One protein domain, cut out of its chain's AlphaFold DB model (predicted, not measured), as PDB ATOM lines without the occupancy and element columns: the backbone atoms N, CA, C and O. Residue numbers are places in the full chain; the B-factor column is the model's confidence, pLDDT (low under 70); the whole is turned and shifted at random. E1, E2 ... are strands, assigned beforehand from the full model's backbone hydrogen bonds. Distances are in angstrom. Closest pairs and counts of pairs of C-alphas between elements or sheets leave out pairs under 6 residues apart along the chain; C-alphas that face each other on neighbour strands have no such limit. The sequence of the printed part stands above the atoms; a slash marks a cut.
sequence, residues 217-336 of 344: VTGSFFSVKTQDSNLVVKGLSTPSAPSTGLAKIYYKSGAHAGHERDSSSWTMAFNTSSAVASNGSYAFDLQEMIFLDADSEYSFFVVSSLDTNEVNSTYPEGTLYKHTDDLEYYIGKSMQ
ATOM      1  N   VAL A 217     161.738 143.925 124.370       71.12
ATOM      2  CA  VAL A 217     161.298 142.548 124.530       71.12
ATOM      3  C   VAL A 217     162.503 141.630 124.476       71.12
ATOM      4  O   VAL A 217     163.391 141.791 123.642       71.12
ATOM      5  N   THR A 218     162.507 140.632 125.343       78.19
ATOM      6  CA  THR A 218     163.344 139.456 125.169       78.19
ATOM      7  C   THR A 218     162.521 138.427 124.409       78.19
ATOM      8  O   THR A 218     161.449 138.023 124.858       78.19
ATOM      9  N   GLY A 219     163.020 138.006 123.255       82.12
ATOM     10  CA  GLY A 219     162.616 136.776 122.596       82.12
ATOM     11  C   GLY A 219     163.464 135.625 123.120       82.12
ATOM     12  O   GLY A 219     164.682 135.712 123.050       82.12
ATOM     13  N   SER A 220     162.864 134.557 123.629       84.75
ATOM     14  CA  SER A 220     163.562 133.363 124.118       84.75
ATOM     15  C   SER A 220     163.114 132.153 123.314       84.75
ATOM     16  O   SER A 220     161.931 131.798 123.320       84.75
ATOM     17  N   PHE A 221     164.056 131.533 122.610       87.19
ATOM     18  CA  PHE A 221     163.846 130.253 121.957       87.19
ATOM     19  C   PHE A 221     164.094 129.106 122.935       87.19
ATOM     20  O   PHE A 221     164.966 129.186 123.799       87.19
ATOM     21  N   PHE A 222     163.355 128.017 122.763       89.50
ATOM     22  CA  PHE A 222     163.659 126.718 123.356       89.50
ATOM     23  C   PHE A 222     162.999 125.609 122.537       89.50
ATOM     24  O   PHE A 222     162.061 125.856 121.777       89.50
ATOM     25  N   SER A 223     163.473 124.378 122.705       93.19
ATOM     26  CA  SER A 223     162.836 123.201 122.110       93.19
ATOM     27  C   SER A 223     162.350 122.259 123.193       93.19
ATOM     28  O   SER A 223     162.919 122.175 124.283       93.19
ATOM     29  N   VAL A 224     161.318 121.499 122.867       94.94
ATOM     30  CA  VAL A 224     160.908 120.338 123.643       94.94
ATOM     31  C   VAL A 224     160.800 119.126 122.738       94.94
ATOM     32  O   VAL A 224     160.399 119.246 121.580       94.94
ATOM     33  N   LYS A 225     161.118 117.953 123.275       96.50
ATOM     34  CA  LYS A 225     160.881 116.680 122.601       96.50
ATOM     35  C   LYS A 225     159.921 115.846 123.435       96.50
ATOM     36  O   LYS A 225     160.159 115.617 124.619       96.50
ATOM     37  N   THR A 226     158.815 115.431 122.837       96.50
ATOM     38  CA  THR A 226     157.894 114.476 123.459       96.50
ATOM     39  C   THR A 226     158.476 113.068 123.389       96.50
ATOM     40  O   THR A 226     159.219 112.733 122.466       96.50
ATOM     41  N   GLN A 227     158.137 112.239 124.372       94.19
ATOM     42  CA  GLN A 227     158.517 110.826 124.404       94.19
ATOM     43  C   GLN A 227     157.344 109.962 123.924       94.19
ATOM     44  O   GLN A 227     156.764 110.220 122.872       94.19
ATOM     45  N   ASP A 228     156.936 108.961 124.700       92.44
ATOM     46  CA  ASP A 228     155.954 107.947 124.301       92.44
ATOM     47  C   ASP A 228     154.489 108.436 124.288       92.44
ATOM     48  O   ASP A 228     153.573 107.672 123.960       92.44
ATOM     49  N   SER A 229     154.247 109.700 124.643       92.50
ATOM     50  CA  SER A 229     152.914 110.264 124.851       92.50
ATOM     51  C   SER A 229     152.678 111.502 123.987       92.50
ATOM     52  O   SER A 229     153.522 112.392 123.905       92.50
ATOM     53  N   ASN A 230     151.471 111.610 123.420       95.06
ATOM     54  CA  ASN A 230     150.987 112.882 122.884       95.06
ATOM     55  C   ASN A 230     150.722 113.840 124.048       95.06
ATOM     56  O   ASN A 230     150.049 113.471 125.017       95.06
ATOM     57  N   LEU A 231     151.184 115.080 123.930       95.69
ATOM     58  CA  LEU A 231     151.030 116.097 124.963       95.69
ATOM     59  C   LEU A 231     150.209 117.283 124.464       95.69
ATOM     60  O   LEU A 231     150.100 117.555 123.271       95.69
ATOM     61  N   VAL A 232     149.604 117.995 125.414       94.75
ATOM     62  CA  VAL A 232     148.864 119.228 125.143       94.75
ATOM     63  C   VAL A 232     149.428 120.333 126.013       94.75
ATOM     64  O   VAL A 232     149.354 120.260 127.243       94.75
ATOM     65  N   VAL A 233     149.947 121.377 125.377       92.94
ATOM     66  CA  VAL A 233     150.374 122.588 126.071       92.94
ATOM     67  C   VAL A 233     149.162 123.497 126.220       92.94
ATOM     68  O   VAL A 233     148.536 123.899 125.240       92.94
ATOM     69  N   LYS A 234     148.807 123.784 127.473       89.38
ATOM     70  CA  LYS A 234     147.706 124.697 127.832       89.38
ATOM     71  C   LYS A 234     148.200 126.072 128.257       89.38
ATOM     72  O   LYS A 234     147.455 127.040 128.197       89.38
ATOM     73  N   GLY A 235     149.449 126.136 128.694       86.56
ATOM     74  CA  GLY A 235     150.059 127.349 129.184       86.56
ATOM     75  C   GLY A 235     151.552 127.182 129.366       86.56
ATOM     76  O   GLY A 235     152.055 126.061 129.475       86.56
ATOM     77  N   LEU A 236     152.242 128.312 129.382       86.06
ATOM     78  CA  LEU A 236     153.651 128.419 129.743       86.06
ATOM     79  C   LEU A 236     153.749 129.283 131.001       86.06
ATOM     80  O   LEU A 236     152.822 130.027 131.326       86.06
ATOM     81  N   SER A 237     154.870 129.220 131.709       82.88
ATOM     82  CA  SER A 237     155.151 130.169 132.782       82.88
ATOM     83  C   SER A 237     156.612 130.564 132.773       82.88
ATOM     84  O   SER A 237     157.465 129.679 132.793       82.88
ATOM     85  N   THR A 238     156.892 131.861 132.813       74.00
ATOM     86  CA  THR A 238     158.257 132.388 132.900       74.00
ATOM     87  C   THR A 238     158.454 133.101 134.237       74.00
ATOM     88  O   THR A 238     157.539 133.793 134.706       74.00
ATOM     89  N   PRO A 239     159.620 132.959 134.886       73.19
ATOM     90  CA  PRO A 239     159.996 133.823 135.997       73.19
ATOM     91  C   PRO A 239     160.024 135.281 135.529       73.19
ATOM     92  O   PRO A 239     160.530 135.568 134.451       73.19
ATOM     93  N   SER A 240     159.457 136.193 136.315       70.56
ATOM     94  CA  SER A 240     159.436 137.621 135.987       70.56
ATOM     95  C   SER A 240     159.168 138.458 137.238       70.56
ATOM     96  O   SER A 240     158.377 138.074 138.108       70.56
ATOM     97  N   ALA A 241     159.825 139.614 137.348       68.31
ATOM     98  CA  ALA A 241     159.509 140.589 138.385       68.31
ATOM     99  C   ALA A 241     158.087 141.156 138.178       68.31
ATOM    100  O   ALA A 241     157.654 141.306 137.035       68.31
ATOM    101  N   PRO A 242     157.349 141.514 139.252       68.56
ATOM    102  CA  PRO A 242     156.002 142.060 139.117       68.56
ATOM    103  C   PRO A 242     155.972 143.279 138.191       68.56
ATOM    104  O   PRO A 242     156.536 144.327 138.509       68.56
ATOM    105  N   SER A 243     155.334 143.126 137.037       73.94
ATOM    106  CA  SER A 243     155.333 144.109 135.955       73.94
ATOM    107  C   SER A 243     154.148 143.861 135.020       73.94
ATOM    108  O   SER A 243     153.425 142.867 135.140       73.94
ATOM    109  N   THR A 244     153.879 144.810 134.128       77.19
ATOM    110  CA  THR A 244     152.882 144.660 133.066       77.19
ATOM    111  C   THR A 244     153.542 144.981 131.741       77.19
ATOM    112  O   THR A 244     154.318 145.929 131.668       77.19
ATOM    113  N   GLY A 245     153.258 144.183 130.720       76.50
ATOM    114  CA  GLY A 245     153.969 144.251 129.455       76.50
ATOM    115  C   GLY A 245     153.344 143.351 128.404       76.50
ATOM    116  O   GLY A 245     152.281 142.768 128.614       76.50
ATOM    117  N   LEU A 246     154.002 143.240 127.260       83.12
ATOM    118  CA  LEU A 246     153.539 142.390 126.178       83.12
ATOM    119  C   LEU A 246     154.070 140.969 126.320       83.12
ATOM    120  O   LEU A 246     155.102 140.714 126.949       83.12
ATOM    121  N   ALA A 247     153.355 140.047 125.691       84.94
ATOM    122  CA  ALA A 247     153.699 138.641 125.650       84.94
ATOM    123  C   ALA A 247     153.151 138.000 124.374       84.94
ATOM    124  O   ALA A 247     151.951 138.078 124.098       84.94
ATOM    125  N   LYS A 248     154.019 137.318 123.630       88.00
ATOM    126  CA  LYS A 248     153.665 136.517 122.460       88.00
ATOM    127  C   LYS A 248     154.324 135.149 122.553       88.00
ATOM    128  O   LYS A 248     155.447 135.035 123.039       88.00
ATOM    129  N   ILE A 249     153.621 134.120 122.092       90.19
ATOM    130  CA  ILE A 249     154.149 132.755 122.025       90.19
ATOM    131  C   ILE A 249     153.959 132.241 120.615       90.19
ATOM    132  O   ILE A 249     152.841 132.204 120.096       90.19
ATOM    133  N   TYR A 250     155.065 131.800 120.043       92.25
ATOM    134  CA  TYR A 250     155.141 131.134 118.763       92.25
ATOM    135  C   TYR A 250     155.580 129.693 118.962       92.25
ATOM    136  O   TYR A 250     156.358 129.398 119.871       92.25
ATOM    137  N   TYR A 251     155.117 128.803 118.093       94.50
ATOM    138  CA  TYR A 251     155.595 127.429 118.039       94.50
ATOM    139  C   TYR A 251     155.699 126.920 116.602       94.50
ATOM    140  O   TYR A 251     155.025 127.417 115.696       94.50
ATOM    141  N   LYS A 252     156.532 125.903 116.399       94.81
ATOM    142  CA  LYS A 252     156.602 125.134 115.154       94.81
ATOM    143  C   LYS A 252     157.032 123.696 115.424       94.81
ATOM    144  O   LYS A 252     157.633 123.406 116.457       94.81
ATOM    145  N   SER A 253     156.752 122.800 114.482       95.00
ATOM    146  CA  SER A 253     157.308 121.446 114.491       95.00
ATOM    147  C   SER A 253     158.796 121.456 114.131       95.00
ATOM    148  O   SER A 253     159.202 122.174 113.214       95.00
ATOM    149  N   GLY A 254     159.574 120.591 114.775       91.88
ATOM    150  CA  GLY A 254     161.011 120.433 114.571       91.88
ATOM    151  C   GLY A 254     161.865 121.429 115.356       91.88
ATOM    152  O   GLY A 254     161.355 122.291 116.077       91.88
ATOM    153  N   ALA A 255     163.181 121.293 115.200       82.62
ATOM    154  CA  ALA A 255     164.177 122.156 115.825       82.62
ATOM    155  C   ALA A 255     164.209 123.567 115.208       82.62
ATOM    156  O   ALA A 255     163.893 123.770 114.029       82.62
ATOM    157  N   HIS A 256     164.633 124.539 116.011       79.69
ATOM    158  CA  HIS A 256     164.936 125.896 115.583       79.69
ATOM    159  C   HIS A 256     166.446 126.070 115.441       79.69
ATOM    160  O   HIS A 256     167.229 125.342 116.045       79.69
ATOM    161  N   ALA A 257     166.861 127.040 114.631       68.62
ATOM    162  CA  ALA A 257     168.280 127.304 114.398       68.62
ATOM    163  C   ALA A 257     168.892 128.315 115.395       68.62
ATOM    164  O   ALA A 257     170.081 128.616 115.321       68.62
ATOM    165  N   GLY A 258     168.079 128.900 116.278       63.00
ATOM    166  CA  GLY A 258     168.516 129.916 117.246       63.00
ATOM    167  C   GLY A 258     168.747 131.298 116.660       63.00
ATOM    168  O   GLY A 258     169.020 132.224 117.402       63.00
ATOM    169  N   HIS A 259     168.655 131.451 115.340       61.22
ATOM    170  CA  HIS A 259     168.897 132.695 114.605       61.22
ATOM    171  C   HIS A 259     167.791 132.968 113.583       61.22
ATOM    172  O   HIS A 259     168.036 133.499 112.501       61.22
ATOM    173  N   GLU A 260     166.574 132.538 113.898       71.56
ATOM    174  CA  GLU A 260     165.457 132.626 112.968       71.56
ATOM    175  C   GLU A 260     164.944 134.052 112.874       71.56
ATOM    176  O   GLU A 260     164.656 134.686 113.888       71.56
ATOM    177  N   ARG A 261     164.864 134.539 111.633       66.62
ATOM    178  CA  ARG A 261     164.538 135.934 111.326       66.62
ATOM    179  C   ARG A 261     163.183 136.141 110.653       66.62
ATOM    180  O   ARG A 261     162.849 137.228 110.200       66.62
ATOM    181  N   ASP A 262     162.435 135.060 110.507       67.62
ATOM    182  CA  ASP A 262     161.168 135.051 109.798       67.62
ATOM    183  C   ASP A 262     160.173 134.203 110.583       67.62
ATOM    184  O   ASP A 262     160.448 133.058 110.953       67.62
ATOM    185  N   SER A 263     159.006 134.785 110.837       78.44
ATOM    186  CA  SER A 263     157.902 134.128 111.520       78.44
ATOM    187  C   SER A 263     157.056 133.263 110.581       78.44
ATOM    188  O   SER A 263     156.171 132.562 111.057       78.44
ATOM    189  N   SER A 264     157.315 133.250 109.268       75.81
ATOM    190  CA  SER A 264     156.493 132.540 108.273       75.81
ATOM    191  C   SER A 264     156.358 131.034 108.522       75.81
ATOM    192  O   SER A 264     155.323 130.447 108.207       75.81
ATOM    193  N   SER A 265     157.370 130.399 109.127       84.88
ATOM    194  CA  SER A 265     157.329 128.988 109.532       84.88
ATOM    195  C   SER A 265     156.777 128.752 110.942       84.88
ATOM    196  O   SER A 265     156.774 127.614 111.411       84.88
ATOM    197  N   TRP A 266     156.364 129.808 111.642       91.88
ATOM    198  CA  TRP A 266     155.917 129.776 113.030       91.88
ATOM    199  C   TRP A 266     154.419 130.036 113.139       91.88
ATOM    200  O   TRP A 266     153.851 130.893 112.470       91.88
ATOM    201  N   THR A 267     153.773 129.311 114.045       92.56
ATOM    202  CA  THR A 267     152.371 129.530 114.398       92.56
ATOM    203  C   THR A 267     152.298 130.320 115.696       92.56
ATOM    204  O   THR A 267     152.897 129.934 116.696       92.56
ATOM    205  N   MET A 268     151.555 131.424 115.700       90.25
ATOM    206  CA  MET A 268     151.301 132.209 116.908       90.25
ATOM    207  C   MET A 268     150.195 131.540 117.736       90.25
ATOM    208  O   MET A 268     149.080 131.380 117.254       90.25
ATOM    209  N   ALA A 269     150.498 131.162 118.976       90.31
ATOM    210  CA  ALA A 269     149.554 130.533 119.907       90.31
ATOM    211  C   ALA A 269     149.022 131.495 120.985       90.31
ATOM    212  O   ALA A 269     148.025 131.211 121.653       90.31
ATOM    213  N   PHE A 270     149.702 132.624 121.194       88.56
ATOM    214  CA  PHE A 270     149.319 133.617 122.192       88.56
ATOM    215  C   PHE A 270     149.827 135.006 121.815       88.56
ATOM    216  O   PHE A 270     150.945 135.139 121.319       88.56
ATOM    217  N   ASN A 271     149.018 136.032 122.090       87.75
ATOM    218  CA  ASN A 271     149.372 137.434 121.901       87.75
ATOM    219  C   ASN A 271     148.567 138.321 122.861       87.75
ATOM    220  O   ASN A 271     147.334 138.297 122.862       87.75
ATOM    221  N   THR A 272     149.263 139.113 123.671       82.31
ATOM    222  CA  THR A 272     148.671 140.144 124.525       82.31
ATOM    223  C   THR A 272     149.618 141.328 124.678       82.31
ATOM    224  O   THR A 272     150.837 141.164 124.720       82.31
ATOM    225  N   SER A 273     149.051 142.524 124.824       79.12
ATOM    226  CA  SER A 273     149.778 143.757 125.145       79.12
ATOM    227  C   SER A 273     149.742 144.110 126.638       79.12
ATOM    228  O   SER A 273     150.289 145.132 127.040       79.12
ATOM    229  N   SER A 274     149.064 143.306 127.465       78.62
ATOM    230  CA  SER A 274     148.821 143.617 128.880       78.62
ATOM    231  C   SER A 274     148.953 142.390 129.787       78.62
ATOM    232  O   SER A 274     148.119 142.157 130.665       78.62
ATOM    233  N   ALA A 275     149.970 141.566 129.550       78.06
ATOM    234  CA  ALA A 275     150.356 140.484 130.446       78.06
ATOM    235  C   ALA A 275     150.784 141.052 131.803       78.06
ATOM    236  O   ALA A 275     151.531 142.023 131.856       78.06
ATOM    237  N   VAL A 276     150.312 140.451 132.896       78.56
ATOM    238  CA  VAL A 276     150.580 140.912 134.267       78.56
ATOM    239  C   VAL A 276     151.376 139.849 135.009       78.56
ATOM    240  O   VAL A 276     150.802 138.870 135.489       78.56
ATOM    241  N   ALA A 277     152.687 140.047 135.140       75.88
ATOM    242  CA  ALA A 277     153.521 139.221 136.003       75.88
ATOM    243  C   ALA A 277     153.191 139.515 137.473       75.88
ATOM    244  O   ALA A 277     153.192 140.667 137.914       75.88
ATOM    245  N   SER A 278     152.910 138.477 138.258       71.62
ATOM    246  CA  SER A 278     152.644 138.599 139.694       71.62
ATOM    247  C   SER A 278     153.265 137.426 140.445       71.62
ATOM    248  O   SER A 278     153.438 136.341 139.901       71.62
ATOM    249  N   ASN A 279     153.646 137.631 141.707       73.25
ATOM    250  CA  ASN A 279     154.281 136.592 142.531       73.25
ATOM    251  C   ASN A 279     155.558 135.970 141.918       73.25
ATOM    252  O   ASN A 279     155.824 134.788 142.121       73.25
ATOM    253  N   GLY A 280     156.356 136.750 141.182       70.69
ATOM    254  CA  GLY A 280     157.641 136.291 140.637       70.69
ATOM    255  C   GLY A 280     157.545 135.458 139.354       70.69
ATOM    256  O   GLY A 280     158.557 134.908 138.921       70.69
ATOM    257  N   SER A 281     156.361 135.347 138.744       74.50
ATOM    258  CA  SER A 281     156.186 134.708 137.436       74.50
ATOM    259  C   SER A 281     155.042 135.335 136.643       74.50
ATOM    260  O   SER A 281     154.156 135.987 137.200       74.50
ATOM    261  N   TYR A 282     155.037 135.109 135.336       75.44
ATOM    262  CA  TYR A 282     153.847 135.261 134.511       75.44
ATOM    263  C   TYR A 282     153.435 133.899 133.966       75.44
ATOM    264  O   TYR A 282     154.276 133.159 133.463       75.44
ATOM    265  N   ALA A 283     152.147 133.571 134.078       79.88
ATOM    266  CA  ALA A 283     151.562 132.396 133.453       79.88
ATOM    267  C   ALA A 283     150.794 132.836 132.204       79.88
ATOM    268  O   ALA A 283     149.858 133.634 132.282       79.88
ATOM    269  N   PHE A 284     151.210 132.314 131.058       77.94
ATOM    270  CA  PHE A 284     150.538 132.497 129.785       77.94
ATOM    271  C   PHE A 284     149.475 131.402 129.680       77.94
ATOM    272  O   PHE A 284     149.829 130.241 129.496       77.94
ATOM    273  N   ASP A 285     148.193 131.742 129.802       81.62
ATOM    274  CA  ASP A 285     147.112 130.822 129.432       81.62
ATOM    275  C   ASP A 285     146.909 130.918 127.920       81.62
ATOM    276  O   ASP A 285     146.492 131.960 127.403       81.62
ATOM    277  N   LEU A 286     147.244 129.848 127.201       81.38
ATOM    278  CA  LEU A 286     147.146 129.850 125.747       81.38
ATOM    279  C   LEU A 286     145.677 129.959 125.330       81.38
ATOM    280  O   LEU A 286     144.807 129.259 125.852       81.38
ATOM    281  N   GLN A 287     145.409 130.836 124.362       72.88
ATOM    282  CA  GLN A 287     144.066 130.990 123.794       72.88
ATOM    283  C   GLN A 287     143.677 129.751 122.976       72.88
ATOM    284  O   GLN A 287     142.503 129.382 122.925       72.88
ATOM    285  N   GLU A 288     144.677 129.078 122.404       80.62
ATOM    286  CA  GLU A 288     144.544 127.813 121.694       80.62
ATOM    287  C   GLU A 288     145.496 126.764 122.276       80.62
ATOM    288  O   GLU A 288     146.652 127.041 122.587       80.62
ATOM    289  N   MET A 289     145.000 125.535 122.429       88.12
ATOM    290  CA  MET A 289     145.819 124.411 122.881       88.12
ATOM    291  C   MET A 289     146.812 124.012 121.789       88.12
ATOM    292  O   MET A 289     146.412 123.789 120.647       88.12
ATOM    293  N   ILE A 290     148.085 123.856 122.154       93.69
ATOM    294  CA  ILE A 290     149.114 123.343 121.242       93.69
ATOM    295  C   ILE A 290     149.209 121.833 121.438       93.69
ATOM    296  O   ILE A 290     149.442 121.359 122.553       93.69
ATOM    297  N   PHE A 291     149.023 121.084 120.356       94.94
ATOM    298  CA  PHE A 291     149.124 119.629 120.350       94.94
ATOM    299  C   PHE A 291     150.530 119.216 119.928       94.94
ATOM    300  O   PHE A 291     151.009 119.641 118.878       94.94
ATOM    301  N   LEU A 292     151.171 118.398 120.758       96.75
ATOM    302  CA  LEU A 292     152.481 117.824 120.496       96.75
ATOM    303  C   LEU A 292     152.304 116.320 120.277       96.75
ATOM    304  O   LEU A 292     151.855 115.610 121.183       96.75
ATOM    305  N   ASP A 293     152.629 115.845 119.083       97.38
ATOM    306  CA  ASP A 293     152.629 114.419 118.763       97.38
ATOM    307  C   ASP A 293     153.744 113.706 119.537       97.38
ATOM    308  O   ASP A 293     154.745 114.329 119.880       97.38
ATOM    309  N   ALA A 294     153.579 112.418 119.837       95.81
ATOM    310  CA  ALA A 294     154.597 111.582 120.476       95.81
ATOM    311  C   ALA A 294     155.871 111.460 119.612       95.81
ATOM    312  O   ALA A 294     155.810 111.559 118.383       95.81
ATOM    313  N   ASP A 295     157.017 111.236 120.263       95.44
ATOM    314  CA  ASP A 295     158.366 111.133 119.678       95.44
ATOM    315  C   ASP A 295     158.686 112.245 118.664       95.44
ATOM    316  O   ASP A 295     159.290 112.026 117.613       95.44
ATOM    317  N   SER A 296     158.238 113.464 118.962       96.56
ATOM    318  CA  SER A 296     158.351 114.611 118.067       96.56
ATOM    319  C   SER A 296     158.966 115.803 118.785       96.56
ATOM    320  O   SER A 296     158.702 116.077 119.956       96.56
ATOM    321  N   GLU A 297     159.809 116.528 118.059       96.12
ATOM    322  CA  GLU A 297     160.401 117.770 118.539       96.12
ATOM    323  C   GLU A 297     159.551 118.964 118.106       96.12
ATOM    324  O   GLU A 297     159.045 119.008 116.981       96.12
ATOM    325  N   TYR A 298     159.421 119.944 118.993       96.81
ATOM    326  CA  TYR A 298     158.769 121.218 118.732       96.81
ATOM    327  C   TYR A 298     159.612 122.351 119.291       96.81
ATOM    328  O   TYR A 298     160.147 122.258 120.396       96.81
ATOM    329  N   SER A 299     159.669 123.447 118.548       94.62
ATOM    330  CA  SER A 299     160.326 124.672 118.985       94.62
ATOM    331  C   SER A 299     159.303 125.702 119.415       94.62
ATOM    332  O   SER A 299     158.228 125.812 118.822       94.62
ATOM    333  N   PHE A 300     159.676 126.483 120.416       93.12
ATOM    334  CA  PHE A 300     158.917 127.599 120.946       93.12
ATOM    335  C   PHE A 300     159.759 128.866 120.875       93.12
ATOM    336  O   PHE A 300     160.977 128.827 121.049       93.12
ATOM    337  N   PHE A 301     159.093 129.989 120.635       89.94
ATOM    338  CA  PHE A 301     159.685 131.313 120.728       89.94
ATOM    339  C   PHE A 301     158.754 132.217 121.528       89.94
ATOM    340  O   PHE A 301     157.620 132.489 121.125       89.94
ATOM    341  N   VAL A 302     159.220 132.628 122.704       88.50
ATOM    342  CA  VAL A 302     158.462 133.452 123.647       88.50
ATOM    343  C   VAL A 302     159.026 134.857 123.614       88.50
ATOM    344  O   VAL A 302     160.167 135.065 124.003       88.50
ATOM    345  N   VAL A 303     158.224 135.821 123.175       84.38
ATOM    346  CA  VAL A 303     158.601 137.237 123.125       84.38
ATOM    347  C   VAL A 303     157.886 137.972 124.241       84.38
ATOM    348  O   VAL A 303     156.658 137.923 124.320       84.38
ATOM    349  N   SER A 304     158.619 138.677 125.098       82.56
ATOM    350  CA  SER A 304     157.995 139.447 126.170       82.56
ATOM    351  C   SER A 304     158.828 140.633 126.631       82.56
ATOM    352  O   SER A 304     160.047 140.542 126.716       82.56
ATOM    353  N   SER A 305     158.159 141.723 127.018       79.81
ATOM    354  CA  SER A 305     158.800 142.850 127.712       79.81
ATOM    355  C   SER A 305     158.927 142.656 129.228       79.81
ATOM    356  O   SER A 305     159.407 143.541 129.931       79.81
ATOM    357  N   LEU A 306     158.524 141.492 129.750       76.12
ATOM    358  CA  LEU A 306     158.507 141.169 131.180       76.12
ATOM    359  C   LEU A 306     159.839 140.585 131.705       76.12
ATOM    360  O   LEU A 306     159.837 139.972 132.768       76.12
ATOM    361  N   ASP A 307     160.956 140.766 130.990       65.50
ATOM    362  CA  ASP A 307     162.273 140.170 131.290       65.50
ATOM    363  C   ASP A 307     162.206 138.637 131.431       65.50
ATOM    364  O   ASP A 307     162.223 138.070 132.522       65.50
ATOM    365  N   THR A 308     162.086 137.954 130.291       62.12
ATOM    366  CA  THR A 308     162.027 136.485 130.194       62.12
ATOM    367  C   THR A 308     163.375 135.882 129.817       62.12
ATOM    368  O   THR A 308     163.426 134.893 129.082       62.12
ATOM    369  N   ASN A 309     164.474 136.499 130.262       60.25
ATOM    370  CA  ASN A 309     165.821 136.005 129.998       60.25
ATOM    371  C   ASN A 309     165.996 134.611 130.622       60.25
ATOM    372  O   ASN A 309     166.338 134.469 131.793       60.25
ATOM    373  N   GLU A 310     165.776 133.567 129.821       56.91
ATOM    374  CA  GLU A 310     166.096 132.181 130.184       56.91
ATOM    375  C   GLU A 310     167.581 131.863 129.942       56.91
ATOM    376  O   GLU A 310     168.025 130.741 130.186       56.91
ATOM    377  N   VAL A 311     168.372 132.854 129.504       51.28
ATOM    378  CA  VAL A 311     169.804 132.693 129.245       51.28
ATOM    379  C   VAL A 311     170.534 132.399 130.549       51.28
ATOM    380  O   VAL A 311     170.926 133.288 131.306       51.28
ATOM    381  N   ASN A 312     170.798 131.121 130.777       49.56
ATOM    382  CA  ASN A 312     171.944 130.730 131.564       49.56
ATOM    383  C   ASN A 312     173.140 130.656 130.610       49.56
ATOM    384  O   ASN A 312     173.285 129.676 129.881       49.56
ATOM    385  N   SER A 313     174.017 131.665 130.644       50.81
ATOM    386  CA  SER A 313     175.270 131.731 129.865       50.81
ATOM    387  C   SER A 313     176.223 130.543 130.088       50.81
ATOM    388  O   SER A 313     177.280 130.454 129.470       50.81
ATOM    389  N   THR A 314     175.851 129.619 130.974       59.34
ATOM    390  CA  THR A 314     176.576 128.391 131.289       59.34
ATOM    391  C   THR A 314     176.343 127.265 130.269       59.34
ATOM    392  O   THR A 314     177.206 126.395 130.160       59.34
ATOM    393  N   TYR A 315     175.227 127.244 129.523       65.38
ATOM    394  CA  TYR A 315     174.851 126.093 128.682       65.38
ATOM    395  C   TYR A 315     174.729 126.445 127.188       65.38
ATOM    396  O   TYR A 315     174.028 127.396 126.850       65.38
ATOM    397  N   PRO A 316     175.365 125.676 126.279       73.25
ATOM    398  CA  PRO A 316     175.165 125.824 124.837       73.25
ATOM    399  C   PRO A 316     173.707 125.598 124.411       73.25
ATOM    400  O   PRO A 316     172.992 124.797 125.017       73.25
ATOM    401  N   GLU A 317     173.294 126.239 123.320       77.56
ATOM    402  CA  GLU A 317     172.028 125.939 122.640       77.56
ATOM    403  C   GLU A 317     171.916 124.447 122.286       77.56
ATOM    404  O   GLU A 317     172.904 123.801 121.929       77.56
ATOM    405  N   GLY A 318     170.712 123.889 122.414       81.62
ATOM    406  CA  GLY A 318     170.437 122.466 122.219       81.62
ATOM    407  C   GLY A 318     170.849 121.584 123.401       81.62
ATOM    408  O   GLY A 318     170.712 120.365 123.333       81.62
ATOM    409  N   THR A 319     171.339 122.158 124.504       86.06
ATOM    410  CA  THR A 319     171.623 121.388 125.723       86.06
ATOM    411  C   THR A 319     170.322 120.906 126.358       86.06
ATOM    412  O   THR A 319     169.451 121.717 126.676       86.06
ATOM    413  N   LEU A 320     170.213 119.596 126.606       90.12
ATOM    414  CA  LEU A 320     169.139 119.027 127.420       90.12
ATOM    415  C   LEU A 320     169.246 119.579 128.845       90.12
ATOM    416  O   LEU A 320     170.182 119.250 129.575       90.12
ATOM    417  N   TYR A 321     168.282 120.399 129.246       86.38
ATOM    418  CA  TYR A 321     168.280 121.032 130.563       86.38
ATOM    419  C   TYR A 321     167.425 120.278 131.570       86.38
ATOM    420  O   TYR A 321     167.789 120.162 132.741       86.38
ATOM    421  N   LYS A 322     166.291 119.730 131.126       89.00
ATOM    422  CA  LYS A 322     165.390 118.973 131.994       89.00
ATOM    423  C   LYS A 322     164.658 117.900 131.206       89.00
ATOM    424  O   LYS A 322     164.350 118.098 130.040       89.00
ATOM    425  N   HIS A 323     164.348 116.788 131.861       93.19
ATOM    426  CA  HIS A 323     163.499 115.746 131.296       93.19
ATOM    427  C   HIS A 323     162.523 115.199 132.342       93.19
ATOM    428  O   HIS A 323     162.759 115.287 133.552       93.19
ATOM    429  N   THR A 324     161.419 114.657 131.852       92.56
ATOM    430  CA  THR A 324     160.460 113.800 132.552       92.56
ATOM    431  C   THR A 324     160.274 112.520 131.734       92.56
ATOM    432  O   THR A 324     160.908 112.360 130.692       92.56
ATOM    433  N   ASP A 325     159.394 111.620 132.176       92.31
ATOM    434  CA  ASP A 325     159.063 110.408 131.413       92.31
ATOM    435  C   ASP A 325     158.386 110.724 130.061       92.31
ATOM    436  O   ASP A 325     158.474 109.929 129.133       92.31
ATOM    437  N   ASP A 326     157.743 111.891 129.935       93.44
ATOM    438  CA  ASP A 326     156.960 112.267 128.750       93.44
ATOM    439  C   ASP A 326     157.584 113.405 127.920       93.44
ATOM    440  O   ASP A 326     157.179 113.612 126.774       93.44
ATOM    441  N   LEU A 327     158.523 114.181 128.480       94.69
ATOM    442  CA  LEU A 327     159.001 115.426 127.870       94.69
ATOM    443  C   LEU A 327     160.468 115.725 128.196       94.69
ATOM    444  O   LEU A 327     160.862 115.780 129.358       94.69
ATOM    445  N   GLU A 328     161.247 116.039 127.173       95.44
ATOM    446  CA  GLU A 328     162.568 116.659 127.263       95.44
ATOM    447  C   GLU A 328     162.472 118.149 126.931       95.44
ATOM    448  O   GLU A 328     161.725 118.545 126.038       95.44
ATOM    449  N   TYR A 329     163.230 118.980 127.642       91.81
ATOM    450  CA  TYR A 329     163.338 120.420 127.426       91.81
ATOM    451  C   TYR A 329     164.800 120.796 127.175       91.81
ATOM    452  O   TYR A 329     165.692 120.459 127.967       91.81
ATOM    453  N   TYR A 330     165.022 121.525 126.088       89.44
ATOM    454  CA  TYR A 330     166.326 121.923 125.582       89.44
ATOM    455  C   TYR A 330     166.468 123.443 125.586       89.44
ATOM    456  O   TYR A 330     165.567 124.157 125.141       89.44
ATOM    457  N   ILE A 331     167.622 123.924 126.050       84.50
ATOM    458  CA  ILE A 331     167.964 125.353 126.073       84.50
ATOM    459  C   ILE A 331     168.050 125.885 124.646       84.50
ATOM    460  O   ILE A 331     168.766 125.310 123.824       84.50
ATOM    461  N   GLY A 332     167.368 126.992 124.368       80.19
ATOM    462  CA  GLY A 332     167.606 127.790 123.167       80.19
ATOM    463  C   GLY A 332     168.342 129.090 123.488       80.19
ATOM    464  O   GLY A 332     168.928 129.253 124.560       80.19
ATOM    465  N   LYS A 333     168.343 130.019 122.535       77.62
ATOM    466  CA  LYS A 333     168.968 131.341 122.682       77.62
ATOM    467  C   LYS A 333     167.940 132.437 122.904       77.62
ATOM    468  O   LYS A 333     166.771 132.275 122.558       77.62
ATOM    469  N   SER A 334     168.399 133.582 123.404       76.19
ATOM    470  CA  SER A 334     167.570 134.782 123.490       76.19
ATOM    471  C   SER A 334     168.034 135.883 122.537       76.19
ATOM    472  O   SER A 334     169.218 136.010 122.234       76.19
ATOM    473  N   MET A 335     167.083 136.694 122.082       70.62
ATOM    474  CA  MET A 335     167.259 137.866 121.228       70.62
ATOM    475  C   MET A 335     166.555 139.072 121.853       70.62
ATOM    476  O   MET A 335     165.554 138.914 122.546       70.62
ATOM    477  N   GLN A 336     167.008 140.291 121.557       72.31
ATOM    478  CA  GLN A 336     166.333 141.529 121.992       72.31
ATOM    479  C   GLN A 336     165.234 141.988 121.018       72.31
ATOM    480  O   GLN A 336     165.107 143.167 120.700       72.31
TER     481      GLN A 336
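What this domain is: This is residues 217 to 336 of the 344 residues of an uncharacterized protein of Thalassiosira oceanica (UniProt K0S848). The domain is a lopsided sandwich: a large, twisted sheet of six strands, in the order E4 E3 E6 E1 E8 E7, is partly covered on one face by a small sheet of two, E2 and E5, which stays clear of E7 and E8. Both sheets are antiparallel. The printed part has 120 residues with eight named strands, E1 to E8, and no named helix; its class is all strand. It is compact, with a radius of gyration of the C-alphas of 13.7 A, and spans 38 by 32 by 30 A.

How they stand to each other: The large sheet runs E4, residues 267 to 277; E3, 243 to 253; E6, 297 to 304; E1, 218 to 226; E8, 327 to 335; and E7, 320 to 323. E4 and E7 are its edge strands. Within hydrogen-bond range are N 247 and O 272 of the hairpin E3 and E4, 2.9 A; N 250 and O 301 between E3 and E6, 2.9 A; N 222 and O 300 between E1 and E6, 3.0 A; N 225 and O 328 between E1 and E8, 2.9 A; and N 329 and O 322 of the hairpin E7 and E8, 2.8 A. In the other sheet, E2, residues 231 to 239, pairs with E5, residues 281 to 292, through N 233 and O 290, 2.9 A. The strands of the two sheets stand at 25 degrees. The closest C-alphas of E4 and E5 are those of Phe 270 and Leu 286, 5.6 A apart.

Where its parts are: E1 begins at C-alpha 218 (163.344, 139.456, 125.169) and is 25.6 A long; E8, 24.8 A, ends at C-alpha 335 (167.259, 137.866, 121.228). E3 measures 31.3 A. E5 bends by 90 degrees at residue 288.

The domain as a whole: The C-alphas of Asp 228 and Ser 243, 38.0 A apart, are the farthest. The printed part has no cut. The links E3 to E4 and E6 to E7 are long. Among residues with pLDDT under 70 are 307 to 315.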